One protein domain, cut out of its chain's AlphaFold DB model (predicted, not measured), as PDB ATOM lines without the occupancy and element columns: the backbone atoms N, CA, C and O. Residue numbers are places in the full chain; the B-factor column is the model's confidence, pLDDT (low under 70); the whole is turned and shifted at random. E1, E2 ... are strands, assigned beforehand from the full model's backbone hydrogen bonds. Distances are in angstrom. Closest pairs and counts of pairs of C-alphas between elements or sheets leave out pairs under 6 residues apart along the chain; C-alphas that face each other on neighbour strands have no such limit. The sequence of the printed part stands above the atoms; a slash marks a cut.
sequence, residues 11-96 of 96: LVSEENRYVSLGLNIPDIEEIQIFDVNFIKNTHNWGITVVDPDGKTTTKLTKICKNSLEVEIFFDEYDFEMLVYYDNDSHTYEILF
ATOM      1  N   LEU A  11      34.664  47.154 133.837       90.31
ATOM      2  CA  LEU A  11      35.425  46.054 134.432       90.31
ATOM      3  C   LEU A  11      34.773  45.594 135.737       90.31
ATOM      4  O   LEU A  11      34.535  46.398 136.639       90.31
ATOM      5  N   VAL A  12      34.516  44.294 135.851       91.56
ATOM      6  CA  VAL A  12      33.876  43.668 137.011       91.56
ATOM      7  C   VAL A  12      34.735  42.508 137.501       91.56
ATOM      8  O   VAL A  12      34.939  41.538 136.777       91.56
ATOM      9  N   SER A  13      35.232  42.580 138.737       92.19
ATOM     10  CA  SER A  13      35.928  41.447 139.372       92.19
ATOM     11  C   SER A  13      35.024  40.210 139.416       92.19
ATOM     12  O   SER A  13      33.840  40.335 139.723       92.19
ATOM     13  N   GLU A  14      35.583  39.019 139.188       90.06
ATOM     14  CA  GLU A  14      34.870  37.735 139.262       90.06
ATOM     15  C   GLU A  14      34.189  37.495 140.622       90.06
ATOM     16  O   GLU A  14      33.200  36.762 140.705       90.06
ATOM     17  N   GLU A  15      34.680  38.132 141.687       90.88
ATOM     18  CA  GLU A  15      34.059  38.082 143.015       90.88
ATOM     19  C   GLU A  15      32.667  38.738 143.036       90.88
ATOM     20  O   GLU A  15      31.798  38.331 143.812       90.88
ATOM     21  N   ASN A  16      32.421  39.706 142.148       89.56
ATOM     22  CA  ASN A  16      31.122  40.336 141.962       89.56
ATOM     23  C   ASN A  16      30.344  39.595 140.878       89.56
ATOM     24  O   ASN A  16      30.676  39.619 139.696       89.56
ATOM     25  N   ARG A  17      29.250  38.949 141.282       88.00
ATOM     26  CA  ARG A  17      28.403  38.180 140.361       88.00
ATOM     27  C   ARG A  17      27.280  38.988 139.729       88.00
ATOM     28  O   ARG A  17      26.463  38.407 139.025       88.00
ATOM     29  N   TYR A  18      27.238  40.289 139.978       94.00
ATOM     30  CA  TYR A  18      26.134  41.146 139.583       94.00
ATOM     31  C   TYR A  18      26.606  42.575 139.317       94.00
ATOM     32  O   TYR A  18      27.417  43.111 140.076       94.00
ATOM     33  N   VAL A  19      26.069  43.187 138.265       94.31
ATOM     34  CA  VAL A  19      26.189  44.618 137.979       94.31
ATOM     35  C   VAL A  19      24.896  45.117 137.332       94.31
ATOM     36  O   VAL A  19      24.330  44.433 136.483       94.31
ATOM     37  N   SER A  20      24.449  46.314 137.707       94.31
ATOM     38  CA  SER A  20      23.360  47.016 137.020       94.31
ATOM     39  C   SER A  20      23.928  48.064 136.074       94.31
ATOM     40  O   SER A  20      24.852  48.802 136.426       94.31
ATOM     41  N   LEU A  21      23.361  48.139 134.878       91.38
ATOM     42  CA  LEU A  21      23.821  48.969 133.775       91.38
ATOM     43  C   LEU A  21      22.716  49.953 133.410       91.38
ATOM     44  O   LEU A  21      21.671  49.558 132.904       91.38
ATOM     45  N   GLY A  22      22.947  51.235 133.695       91.38
ATOM     46  CA  GLY A  22      22.044  52.309 133.296       91.38
ATOM     47  C   GLY A  22      22.371  52.802 131.892       91.38
ATOM     48  O   GLY A  22      23.461  53.329 131.665       91.38
ATOM     49  N   LEU A  23      21.429  52.653 130.964       87.38
ATOM     50  CA  LEU A  23      21.560  53.096 129.580       87.38
ATOM     51  C   LEU A  23      20.569  54.222 129.280       87.38
ATOM     52  O   LEU A  23      19.381  54.129 129.580       87.38
ATOM     53  N   ASN A  24      21.072  55.279 128.640       88.81
ATOM     54  CA  ASN A  24      20.227  56.271 127.983       88.81
ATOM     55  C   ASN A  24      19.888  55.739 126.590       88.81
ATOM     56  O   ASN A  24      20.773  55.661 125.733       88.81
ATOM     57  N   ILE A  25      18.632  55.357 126.378       87.00
ATOM     58  CA  ILE A  25      18.143  54.846 125.095       87.00
ATOM     59  C   ILE A  25      17.423  55.990 124.369       87.00
ATOM     60  O   ILE A  25      16.672  56.723 125.014       87.00
ATOM     61  N   PRO A  26      17.665  56.202 123.058       85.94
ATOM     62  CA  PRO A  26      16.959  57.237 122.312       85.94
ATOM     63  C   PRO A  26      15.442  57.068 122.425       85.94
ATOM     64  O   PRO A  26      14.941  55.951 122.451       85.94
ATOM     65  N   ASP A  27      14.729  58.190 122.492       88.31
ATOM     66  CA  ASP A  27      13.263  58.245 122.575       88.31
ATOM     67  C   ASP A  27      12.641  57.688 123.875       88.31
ATOM     68  O   ASP A  27      11.424  57.753 124.039       88.31
ATOM     69  N   ILE A  28      13.462  57.258 124.844       87.81
ATOM     70  CA  ILE A  28      13.030  56.901 126.201       87.81
ATOM     71  C   ILE A  28      13.522  57.972 127.182       87.81
ATOM     72  O   ILE A  28      14.722  58.208 127.316       87.81
ATOM     73  N   GLU A  29      12.595  58.647 127.871       89.44
ATOM     74  CA  GLU A  29      12.924  59.773 128.767       89.44
ATOM     75  C   GLU A  29      13.681  59.345 130.037       89.44
ATOM     76  O   GLU A  29      14.410  60.144 130.629       89.44
ATOM     77  N   GLU A  30      13.528  58.087 130.456       90.81
ATOM     78  CA  GLU A  30      14.113  57.545 131.684       90.81
ATOM     79  C   GLU A  30      15.327  56.650 131.409       90.81
ATOM     80  O   GLU A  30      15.371  55.914 130.420       90.81
ATOM     81  N   ILE A  31      16.298  56.662 132.332       91.06
ATOM     82  CA  ILE A  31      17.432  55.728 132.306       91.06
ATOM     83  C   ILE A  31      16.896  54.307 132.454       91.06
ATOM     84  O   ILE A  31      16.272  53.967 133.457       91.06
ATOM     85  N   GLN A  32      17.221  53.467 131.480       92.94
ATOM     86  CA  GLN A  32      16.830  52.069 131.466       92.94
ATOM     87  C   GLN A  32      17.887  51.226 132.172       92.94
ATOM     88  O   GLN A  32      19.077  51.335 131.870       92.94
ATOM     89  N   ILE A  33      17.457  50.411 133.136       94.12
ATOM     90  CA  ILE A  33      18.351  49.589 133.955       94.12
ATOM     91  C   ILE A  33      18.336  48.151 133.447       94.12
ATOM     92  O   ILE A  33      17.302  47.491 133.464       94.12
ATOM     93  N   PHE A  34      19.506  47.664 133.043       94.38
ATOM     94  CA  PHE A  34      19.739  46.269 132.687       94.38
ATOM     95  C   PHE A  34      20.570  45.600 133.774       94.38
ATOM     96  O   PHE A  34      21.653  46.076 134.120       94.38
ATOM     97  N   ASP A  35      20.103  44.469 134.282       96.25
ATOM     98  CA  ASP A  35      20.804  43.717 135.317       96.25
ATOM     99  C   ASP A  35      21.602  42.570 134.708       96.25
ATOM    100  O   ASP A  35      21.045  41.677 134.072       96.25
ATOM    101  N   VAL A  36      22.910  42.550 134.944       96.06
ATOM    102  CA  VAL A  36      23.813  41.515 134.436       96.06
ATOM    103  C   VAL A  36      24.299  40.644 135.581       96.06
ATOM    104  O   VAL A  36      24.948  41.108 136.513       96.06
ATOM    105  N   ASN A  37      24.012  39.350 135.480       96.69
ATOM    106  CA  ASN A  37      24.448  38.323 136.414       96.69
ATOM    107  C   ASN A  37      25.508  37.437 135.763       96.69
ATOM    108  O   ASN A  37      25.254  36.841 134.716       96.69
ATOM    109  N   PHE A  38      26.661  37.285 136.407       95.81
ATOM    110  CA  PHE A  38      27.754  36.447 135.922       95.81
ATOM    111  C   PHE A  38      27.632  35.021 136.458       95.81
ATOM    112  O   PHE A  38      27.446  34.777 137.654       95.81
ATOM    113  N   ILE A  39      27.774  34.054 135.558       94.19
ATOM    114  CA  ILE A  39      27.703  32.624 135.839       94.19
ATOM    115  C   ILE A  39      29.067  32.031 135.525       94.19
ATOM    116  O   ILE A  39      29.570  32.193 134.419       94.19
ATOM    117  N   LYS A  40      29.645  31.280 136.463       92.50
ATOM    118  CA  LYS A  40      30.883  30.540 136.214       92.50
ATOM    119  C   LYS A  40      30.947  29.257 137.024       92.50
ATOM    120  O   LYS A  40      30.541  29.208 138.185       92.50
ATOM    121  N   ASN A  41      31.449  28.207 136.389       90.88
ATOM    122  CA  ASN A  41      31.789  26.932 137.002       90.88
ATOM    123  C   ASN A  41      33.062  26.359 136.356       90.88
ATOM    124  O   ASN A  41      33.727  27.020 135.562       90.88
ATOM    125  N   THR A  42      33.407  25.117 136.693       92.56
ATOM    126  CA  THR A  42      34.643  24.465 136.231       92.56
ATOM    127  C   THR A  42      34.707  24.217 134.721       92.56
ATOM    128  O   THR A  42      35.784  23.945 134.203       92.56
ATOM    129  N   HIS A  43      33.581  24.270 134.007       93.56
ATOM    130  CA  HIS A  43      33.501  23.933 132.582       93.56
ATOM    131  C   HIS A  43      33.036  25.097 131.709       93.56
ATOM    132  O   HIS A  43      33.419  25.175 130.540       93.56
ATOM    133  N   ASN A  44      32.212  25.986 132.260       95.25
ATOM    134  CA  ASN A  44      31.526  27.037 131.527       95.25
ATOM    135  C   ASN A  44      31.528  28.345 132.311       95.25
ATOM    136  O   ASN A  44      31.541  28.354 133.543       95.25
ATOM    137  N   TRP A  45      31.403  29.436 131.572       95.69
ATOM    138  CA  TRP A  45      31.022  30.730 132.113       95.69
ATOM    139  C   TRP A  45      30.010  31.401 131.187       95.69
ATOM    140  O   TRP A  45      29.739  30.920 130.086       95.69
ATOM    141  N   GLY A  46      29.425  32.494 131.638       96.12
ATOM    142  CA  GLY A  46      28.572  33.332 130.822       96.12
ATOM    143  C   GLY A  46      27.800  34.315 131.672       96.12
ATOM    144  O   GLY A  46      28.169  34.575 132.818       96.12
ATOM    145  N   ILE A  47      26.724  34.848 131.110       97.06
ATOM    146  CA  ILE A  47      25.924  35.873 131.768       97.06
ATOM    147  C   ILE A  47      24.431  35.631 131.567       97.06
ATOM    148  O   ILE A  47      24.002  34.977 130.612       97.06
ATOM    149  N   THR A  48      23.639  36.193 132.468       97.38
ATOM    150  CA  THR A  48      22.213  36.450 132.266       97.38
ATOM    151  C   THR A  48      21.984  37.945 132.359       97.38
ATOM    152  O   THR A  48      22.354  38.545 133.364       97.38
ATOM    153  N   VAL A  49      21.378  38.521 131.328       97.12
ATOM    154  CA  VAL A  49      20.930  39.912 131.314       97.12
ATOM    155  C   VAL A  49      19.426  39.933 131.533       97.12
ATOM    156  O   VAL A  49      18.713  39.175 130.879       97.12
ATOM    157  N   VAL A  50      18.955  40.768 132.449       97.38
ATOM    158  CA  VAL A  50      17.537  41.069 132.656       97.38
ATOM    159  C   VAL A  50      17.304  42.486 132.151       97.38
ATOM    160  O   VAL A  50      17.999  43.406 132.578       97.38
ATOM    161  N   ASP A  51      16.394  42.641 131.197       95.62
ATOM    162  CA  ASP A  51      15.998  43.950 130.677       95.62
ATOM    163  C   ASP A  51      14.991  44.653 131.616       95.62
ATOM    164  O   ASP A  51      14.501  44.027 132.564       95.62
ATOM    165  N   PRO A  52      14.685  45.948 131.393       95.44
ATOM    166  CA  PRO A  52      13.753  46.701 132.237       95.44
ATOM    167  C   PRO A  52      12.349  46.089 132.349       95.44
ATOM    168  O   PRO A  52      11.688  46.260 133.373       95.44
ATOM    169  N   ASP A  53      11.912  45.332 131.338       95.38
ATOM    170  CA  ASP A  53      10.620  44.633 131.333       95.38
ATOM    171  C   ASP A  53      10.670  43.297 132.101       95.38
ATOM    172  O   ASP A  53       9.668  42.584 132.220       95.38
ATOM    173  N   GLY A  54      11.838  42.932 132.636       95.69
ATOM    174  CA  GLY A  54      12.076  41.693 133.369       95.69
ATOM    175  C   GLY A  54      12.329  40.483 132.469       95.69
ATOM    176  O   GLY A  54      12.419  39.355 132.968       95.69
ATOM    177  N   LYS A  55      12.445  40.666 131.151       96.56
ATOM    178  CA  LYS A  55      12.774  39.582 130.228       96.56
ATOM    179  C   LYS A  55      14.266  39.277 130.310       96.56
ATOM    180  O   LYS A  55      15.127  40.143 130.432       96.56
ATOM    181  N   THR A  56      14.567  37.984 130.263       96.88
ATOM    182  CA  THR A  56      15.909  37.468 130.527       96.88
ATOM    183  C   THR A  56      16.554  36.901 129.271       96.88
ATOM    184  O   THR A  56      15.978  36.025 128.619       96.88
ATOM    185  N   THR A  57      17.792  37.299 129.001       96.94
ATOM    186  CA  THR A  57      18.651  36.708 127.973       96.94
ATOM    187  C   THR A  57      19.858  36.061 128.636       96.94
ATOM    188  O   THR A  57      20.677  36.736 129.253       96.94
ATOM    189  N   THR A  58      20.005  34.745 128.481       96.69
ATOM    190  CA  THR A  58      21.149  33.996 129.019       96.69
ATOM    191  C   THR A  58      22.034  33.496 127.891       96.69
ATOM    192  O   THR A  58      21.562  32.887 126.926       96.69
ATOM    193  N   LYS A  59      23.343  33.685 128.044       97.38
ATOM    194  CA  LYS A  59      24.354  33.111 127.160       97.38
ATOM    195  C   LYS A  59      25.452  32.466 127.985       97.38
ATOM    196  O   LYS A  59      25.911  33.022 128.975       97.38
ATOM    197  N   LEU A  60      25.872  31.283 127.548       96.25
ATOM    198  CA  LEU A  60      26.939  30.501 128.158       96.25
ATOM    199  C   LEU A  60      27.956  30.109 127.091       96.25
ATOM    200  O   LEU A  60      27.604  29.845 125.942       96.25
ATOM    201  N   THR A  61      29.210  30.007 127.499       96.31
ATOM    202  CA  THR A  61      30.310  29.503 126.688       96.31
ATOM    203  C   THR A  61      31.227  28.616 127.528       96.31
ATOM    204  O   THR A  61      31.120  28.545 128.754       96.31
ATOM    205  N   LYS A  62      32.120  27.887 126.859       95.25
ATOM    206  CA  LYS A  62      33.105  27.027 127.528       95.25
ATOM    207  C   LYS A  62      34.191  27.878 128.179       95.25
ATOM    208  O   LYS A  62      34.563  28.911 127.640       95.25
ATOM    209  N   ILE A  63      34.785  27.383 129.263       91.25
ATOM    210  CA  ILE A  63      35.860  28.074 129.997       91.25
ATOM    211  C   ILE A  63      37.096  28.408 129.143       91.25
ATOM    212  O   ILE A  63      37.813  29.351 129.440       91.25
ATOM    213  N   CYS A  64      37.325  27.672 128.050       89.88
ATOM    214  CA  CYS A  64      38.419  27.929 127.109       89.88
ATOM    215  C   CYS A  64      38.139  29.051 126.093       89.88
ATOM    216  O   CYS A  64      38.980  29.328 125.238       89.88
ATOM    217  N   LYS A  65      36.943  29.645 126.119       94.50
ATOM    218  CA  LYS A  65      36.585  30.818 125.324       94.50
ATOM    219  C   LYS A  65      36.621  32.032 126.234       94.50
ATOM    220  O   LYS A  65      36.069  31.980 127.324       94.50
ATOM    221  N   ASN A  66      37.201  33.122 125.751       94.31
ATOM    222  CA  ASN A  66      37.381  34.330 126.555       94.31
ATOM    223  C   ASN A  66      36.379  35.425 126.196       94.31
ATOM    224  O   ASN A  66      36.456  36.503 126.762       94.31
ATOM    225  N   SER A  67      35.472  35.178 125.248       95.44
ATOM    226  CA  SER A  67      34.475  36.155 124.825       95.44
ATOM    227  C   SER A  67      33.100  35.535 124.634       95.44
ATOM    228  O   SER A  67      32.956  34.328 124.382       95.44
ATOM    229  N   LEU A  68      32.093  36.388 124.761       95.44
ATOM    230  CA  LEU A  68      30.693  36.067 124.621       95.44
ATOM    231  C   LEU A  68      29.950  37.279 124.044       95.44
ATOM    232  O   LEU A  68      30.147  38.400 124.496       95.44
ATOM    233  N   GLU A  69      29.096  37.033 123.057       95.38
ATOM    234  CA  GLU A  69      28.243  38.046 122.433       95.38
ATOM    235  C   GLU A  69      26.795  37.822 122.879       95.38
ATOM    236  O   GLU A  69      26.282  36.693 122.836       95.38
ATOM    237  N   VAL A  70      26.152  38.885 123.357       94.38
ATOM    238  CA  VAL A  70      24.757  38.884 123.796       94.38
ATOM    239  C   VAL A  70      23.980  39.918 123.008       94.38
ATOM    240  O   VAL A  70      24.201  41.115 123.146       94.38
ATOM    241  N   GLU A  71      23.024  39.435 122.228       93.81
ATOM    242  CA  GLU A  71      22.029  40.270 121.568       93.81
ATOM    243  C   GLU A  71      20.829  40.451 122.506       93.81
ATOM    244  O   GLU A  71      20.260  39.473 123.007       93.81
ATOM    245  N   ILE A  72      20.451  41.699 122.759       91.75
ATOM    246  CA  ILE A  72      19.311  42.077 123.596       91.75
ATOM    247  C   ILE A  72      18.374  42.921 122.740       91.75
ATOM    248  O   ILE A  72      18.806  43.899 122.138       91.75
ATOM    249  N   PHE A  73      17.095  42.554 122.711       92.38
ATOM    250  CA  PHE A  73      16.059  43.332 122.038       92.38
ATOM    251  C   PHE A  73      15.100  43.917 123.069       92.38
ATOM    252  O   PHE A  73      14.405  43.145 123.745       92.38
ATOM    253  N   PHE A  74      15.074  45.246 123.157       91.50
ATOM    254  CA  PHE A  74      14.264  46.019 124.096       91.50
ATOM    255  C   PHE A  74      13.759  47.305 123.425       91.50
ATOM    256  O   PHE A  74      14.540  48.011 122.794       91.50
ATOM    257  N   ASP A  75      12.457  47.570 123.553       88.81
ATOM    258  CA  ASP A  75      11.755  48.758 123.036       88.81
ATOM    259  C   ASP A  75      12.131  49.162 121.592       88.81
ATOM    260  O   ASP A  75      12.476  50.299 121.304       88.81
ATOM    261  N   GLU A  76      12.115  48.193 120.666       89.62
ATOM    262  CA  GLU A  76      12.472  48.362 119.238       89.62
ATOM    263  C   GLU A  76      13.975  48.565 118.930       89.62
ATOM    264  O   GLU A  76      14.376  48.719 117.764       89.62
ATOM    265  N   TYR A  77      14.831  48.485 119.948       89.38
ATOM    266  CA  TYR A  77      16.283  48.571 119.823       89.38
ATOM    267  C   TYR A  77      16.963  47.209 119.969       89.38
ATOM    268  O   TYR A  77      16.636  46.413 120.850       89.38
ATOM    269  N   ASP A  78      17.965  46.985 119.117       89.69
ATOM    270  CA  ASP A  78      18.911  45.878 119.230       89.69
ATOM    271  C   ASP A  78      20.200  46.392 119.879       89.69
ATOM    272  O   ASP A  78      20.859  47.295 119.346       89.69
ATOM    273  N   PHE A  79      20.566  45.791 121.006       87.19
ATOM    274  CA  PHE A  79      21.821  46.025 121.708       87.19
ATOM    275  C   PHE A  79      22.718  44.805 121.552       87.19
ATOM    276  O   PHE A  79      22.292  43.671 121.773       87.19
ATOM    277  N   GLU A  80      23.971  45.053 121.199       90.31
ATOM    278  CA  GLU A  80      25.016  44.040 121.154       90.31
ATOM    279  C   GLU A  80      25.931  44.286 122.351       90.31
ATOM    280  O   GLU A  80      26.561  45.333 122.455       90.31
ATOM    281  N   MET A  81      25.960  43.343 123.284       91.06
ATOM    282  CA  MET A  81      26.857  43.374 124.430       91.06
ATOM    283  C   MET A  81      27.961  42.345 124.208       91.06
ATOM    284  O   MET A  81      27.701  41.140 124.127       91.06
ATOM    285  N   LEU A  82      29.203  42.815 124.151       93.38
ATOM    286  CA  LEU A  82      30.381  41.959 124.115       93.38
ATOM    287  C   LEU A  82      30.949  41.846 125.523       93.38
ATOM    288  O   LEU A  82      31.308  42.846 126.143       93.38
ATOM    289  N   VAL A  83      31.042  40.616 126.019       94.81
ATOM    290  CA  VAL A  83      31.628  40.322 127.323       94.81
ATOM    291  C   VAL A  83      32.889  39.508 127.136       94.81
ATOM    292  O   VAL A  83      32.858  38.446 126.512       94.81
ATOM    293  N   TYR A  84      33.989  39.980 127.707       94.88
ATOM    294  CA  TYR A  84      35.235  39.236 127.803       94.88
ATOM    295  C   TYR A  84      35.450  38.757 129.230       94.88
ATOM    296  O   TYR A  84      35.062  39.422 130.186       94.88
ATOM    297  N   TYR A  85      36.070  37.593 129.370       94.19
ATOM    298  CA  TYR A  85      36.542  37.090 130.648       94.19
ATOM    299  C   TYR A  85      38.052  36.876 130.576       94.19
ATOM    300  O   TYR A  85      38.541  36.061 129.785       94.19
ATOM    301  N   ASP A  86      38.778  37.618 131.406       91.12
ATOM    302  CA  ASP A  86      40.216  37.479 131.578       91.12
ATOM    303  C   ASP A  86      40.508  36.539 132.756       91.12
ATOM    304  O   ASP A  86      40.163  36.818 133.907       91.12
ATOM    305  N   ASN A  87      41.147  35.408 132.447       87.81
ATOM    306  CA  ASN A  87      41.529  34.408 133.442       87.81
ATOM    307  C   ASN A  87      42.711  34.870 134.306       87.81
ATOM    308  O   ASN A  87      42.819  34.404 135.437       87.81
ATOM    309  N   ASP A  88      43.581  35.750 133.803       90.00
ATOM    310  CA  ASP A  88      44.782  36.175 134.527       90.00
ATOM    311  C   ASP A  88      44.426  37.206 135.603       90.00
ATOM    312  O   ASP A  88      44.881  37.116 136.745       90.00
ATOM    313  N   SER A  89      43.574  38.174 135.256       91.00
ATOM    314  CA  SER A  89      43.091  39.204 136.184       91.00
ATOM    315  C   SER A  89      41.784  38.843 136.896       91.00
ATOM    316  O   SER A  89      41.311  39.630 137.716       91.00
ATOM    317  N   HIS A  90      41.189  37.681 136.598       91.69
ATOM    318  CA  HIS A  90      39.890  37.252 137.129       91.69
ATOM    319  C   HIS A  90      38.808  38.337 136.998       91.69
ATOM    320  O   HIS A  90      38.093  38.647 137.951       91.69
ATOM    321  N   THR A  91      38.702  38.944 135.815       94.06
ATOM    322  CA  THR A  91      37.841  40.110 135.571       94.06
ATOM    323  C   THR A  91      36.975  39.894 134.331       94.06
ATOM    324  O   THR A  91      37.429  39.352 133.325       94.06
ATOM    325  N   TYR A  92      35.716  40.317 134.408       94.31
ATOM    326  CA  TYR A  92      34.828  40.462 133.263       94.31
ATOM    327  C   TYR A  92      34.917  41.882 132.707       94.31
ATOM    328  O   TYR A  92      34.900  42.847 133.468       94.31
ATOM    329  N   GLU A  93      34.953  42.014 131.389       94.19
ATOM    330  CA  GLU A  93      34.906  43.290 130.681       94.19
ATOM    331  C   GLU A  93      33.643  43.342 129.818       94.19
ATOM    332  O   GLU A  93      33.444  42.459 128.987       94.19
ATOM    333  N   ILE A  94      32.789  44.349 130.020       92.56
ATOM    334  CA  ILE A  94      31.553  44.562 129.251       92.56
ATOM    335  C   ILE A  94      31.718  45.769 128.324       92.56
ATOM    336  O   ILE A  94      32.066  46.865 128.773       92.56
ATOM    337  N   LEU A  95      31.387  45.567 127.048       89.56
ATOM    338  CA  LEU A  95      31.397  46.559 125.972       89.56
ATOM    339  C   LEU A  95      30.016  46.617 125.290       89.56
ATOM    340  O   LEU A  95      29.394  45.571 125.093       89.56
ATOM    341  N   PHE A  96      29.577  47.829 124.927       79.12
ATOM    342  CA  PHE A  96      28.317  48.143 124.233       79.12
ATOM    343  C   PHE A  96      28.576  48.971 122.976       79.12
ATOM    344  O   PHE A  96      29.392  49.920 123.089       79.12
TER     345      PHE A  96
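Overview. This is residues 11 to 96 of the 96 residues of an uncharacterized protein of Coprococcus sp. OM06-34AC (UniProt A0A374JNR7). Two curled, strongly twisted sheets lie face to face as a sandwich drawn out into a rod, E1 E8 E7 E6 over E2 E3 E4 E5, the strands of one at 24 degrees to those of the other. Edges E5 and E6 come together along one side, with 7 pairs of C-alphas within 8 A, while on the other side the edges E1 and E2 have 1 such pair, like a barrel not fully closed. The printed part has 86 residues, no named helix and eight strands, E1 to E8 in chain order, both sheets antiparallel: all strand. It is compact, with a radius of gyration of the C-alphas of 13.1 A, and spans 41 by 18 by 18 A.

Along the chain. E1, residues 11 to 13, begins at C-alpha 11 (35.425, 46.054, 134.432). E2 is residues 18 to 23, E3 32 to 40, 26.1 A long, E4 44 to 50 and E5 56 to 62. E6 is residues 67 to 74, 22.5 A, E7 77 to 86, 28.9 A, and E8 91 to 95, ending at C-alpha 95 (31.397, 46.559, 125.972).

Arrangement. E1 pairs with E8, N 12 to O 92 at 2.8 A. E2 to E5 form a meander, each strand the antiparallel neighbour of the one before: N 21 and O 34, N 37 and O 48, and N 59 and O 47 are 2.8, 2.8 and 2.9 A apart. The meander E6 E7 E8 has N 70 and O 81 at 2.8 A and N 84 and O 93 at 2.8 A. Between the sheets, the closest C-alphas of E5 and E6, Lys 59 and Val 70, are 6.7 A apart. E4 and E7 are near each other; E2 and E8 are apart.

Size, cuts and confidence. The C-alphas farthest apart, Asp 27 and Thr 42, are 42.2 A apart. The printed part has no cut and no long link. Mean pLDDT of the printed part is 92.7, and no printed residue is under 70.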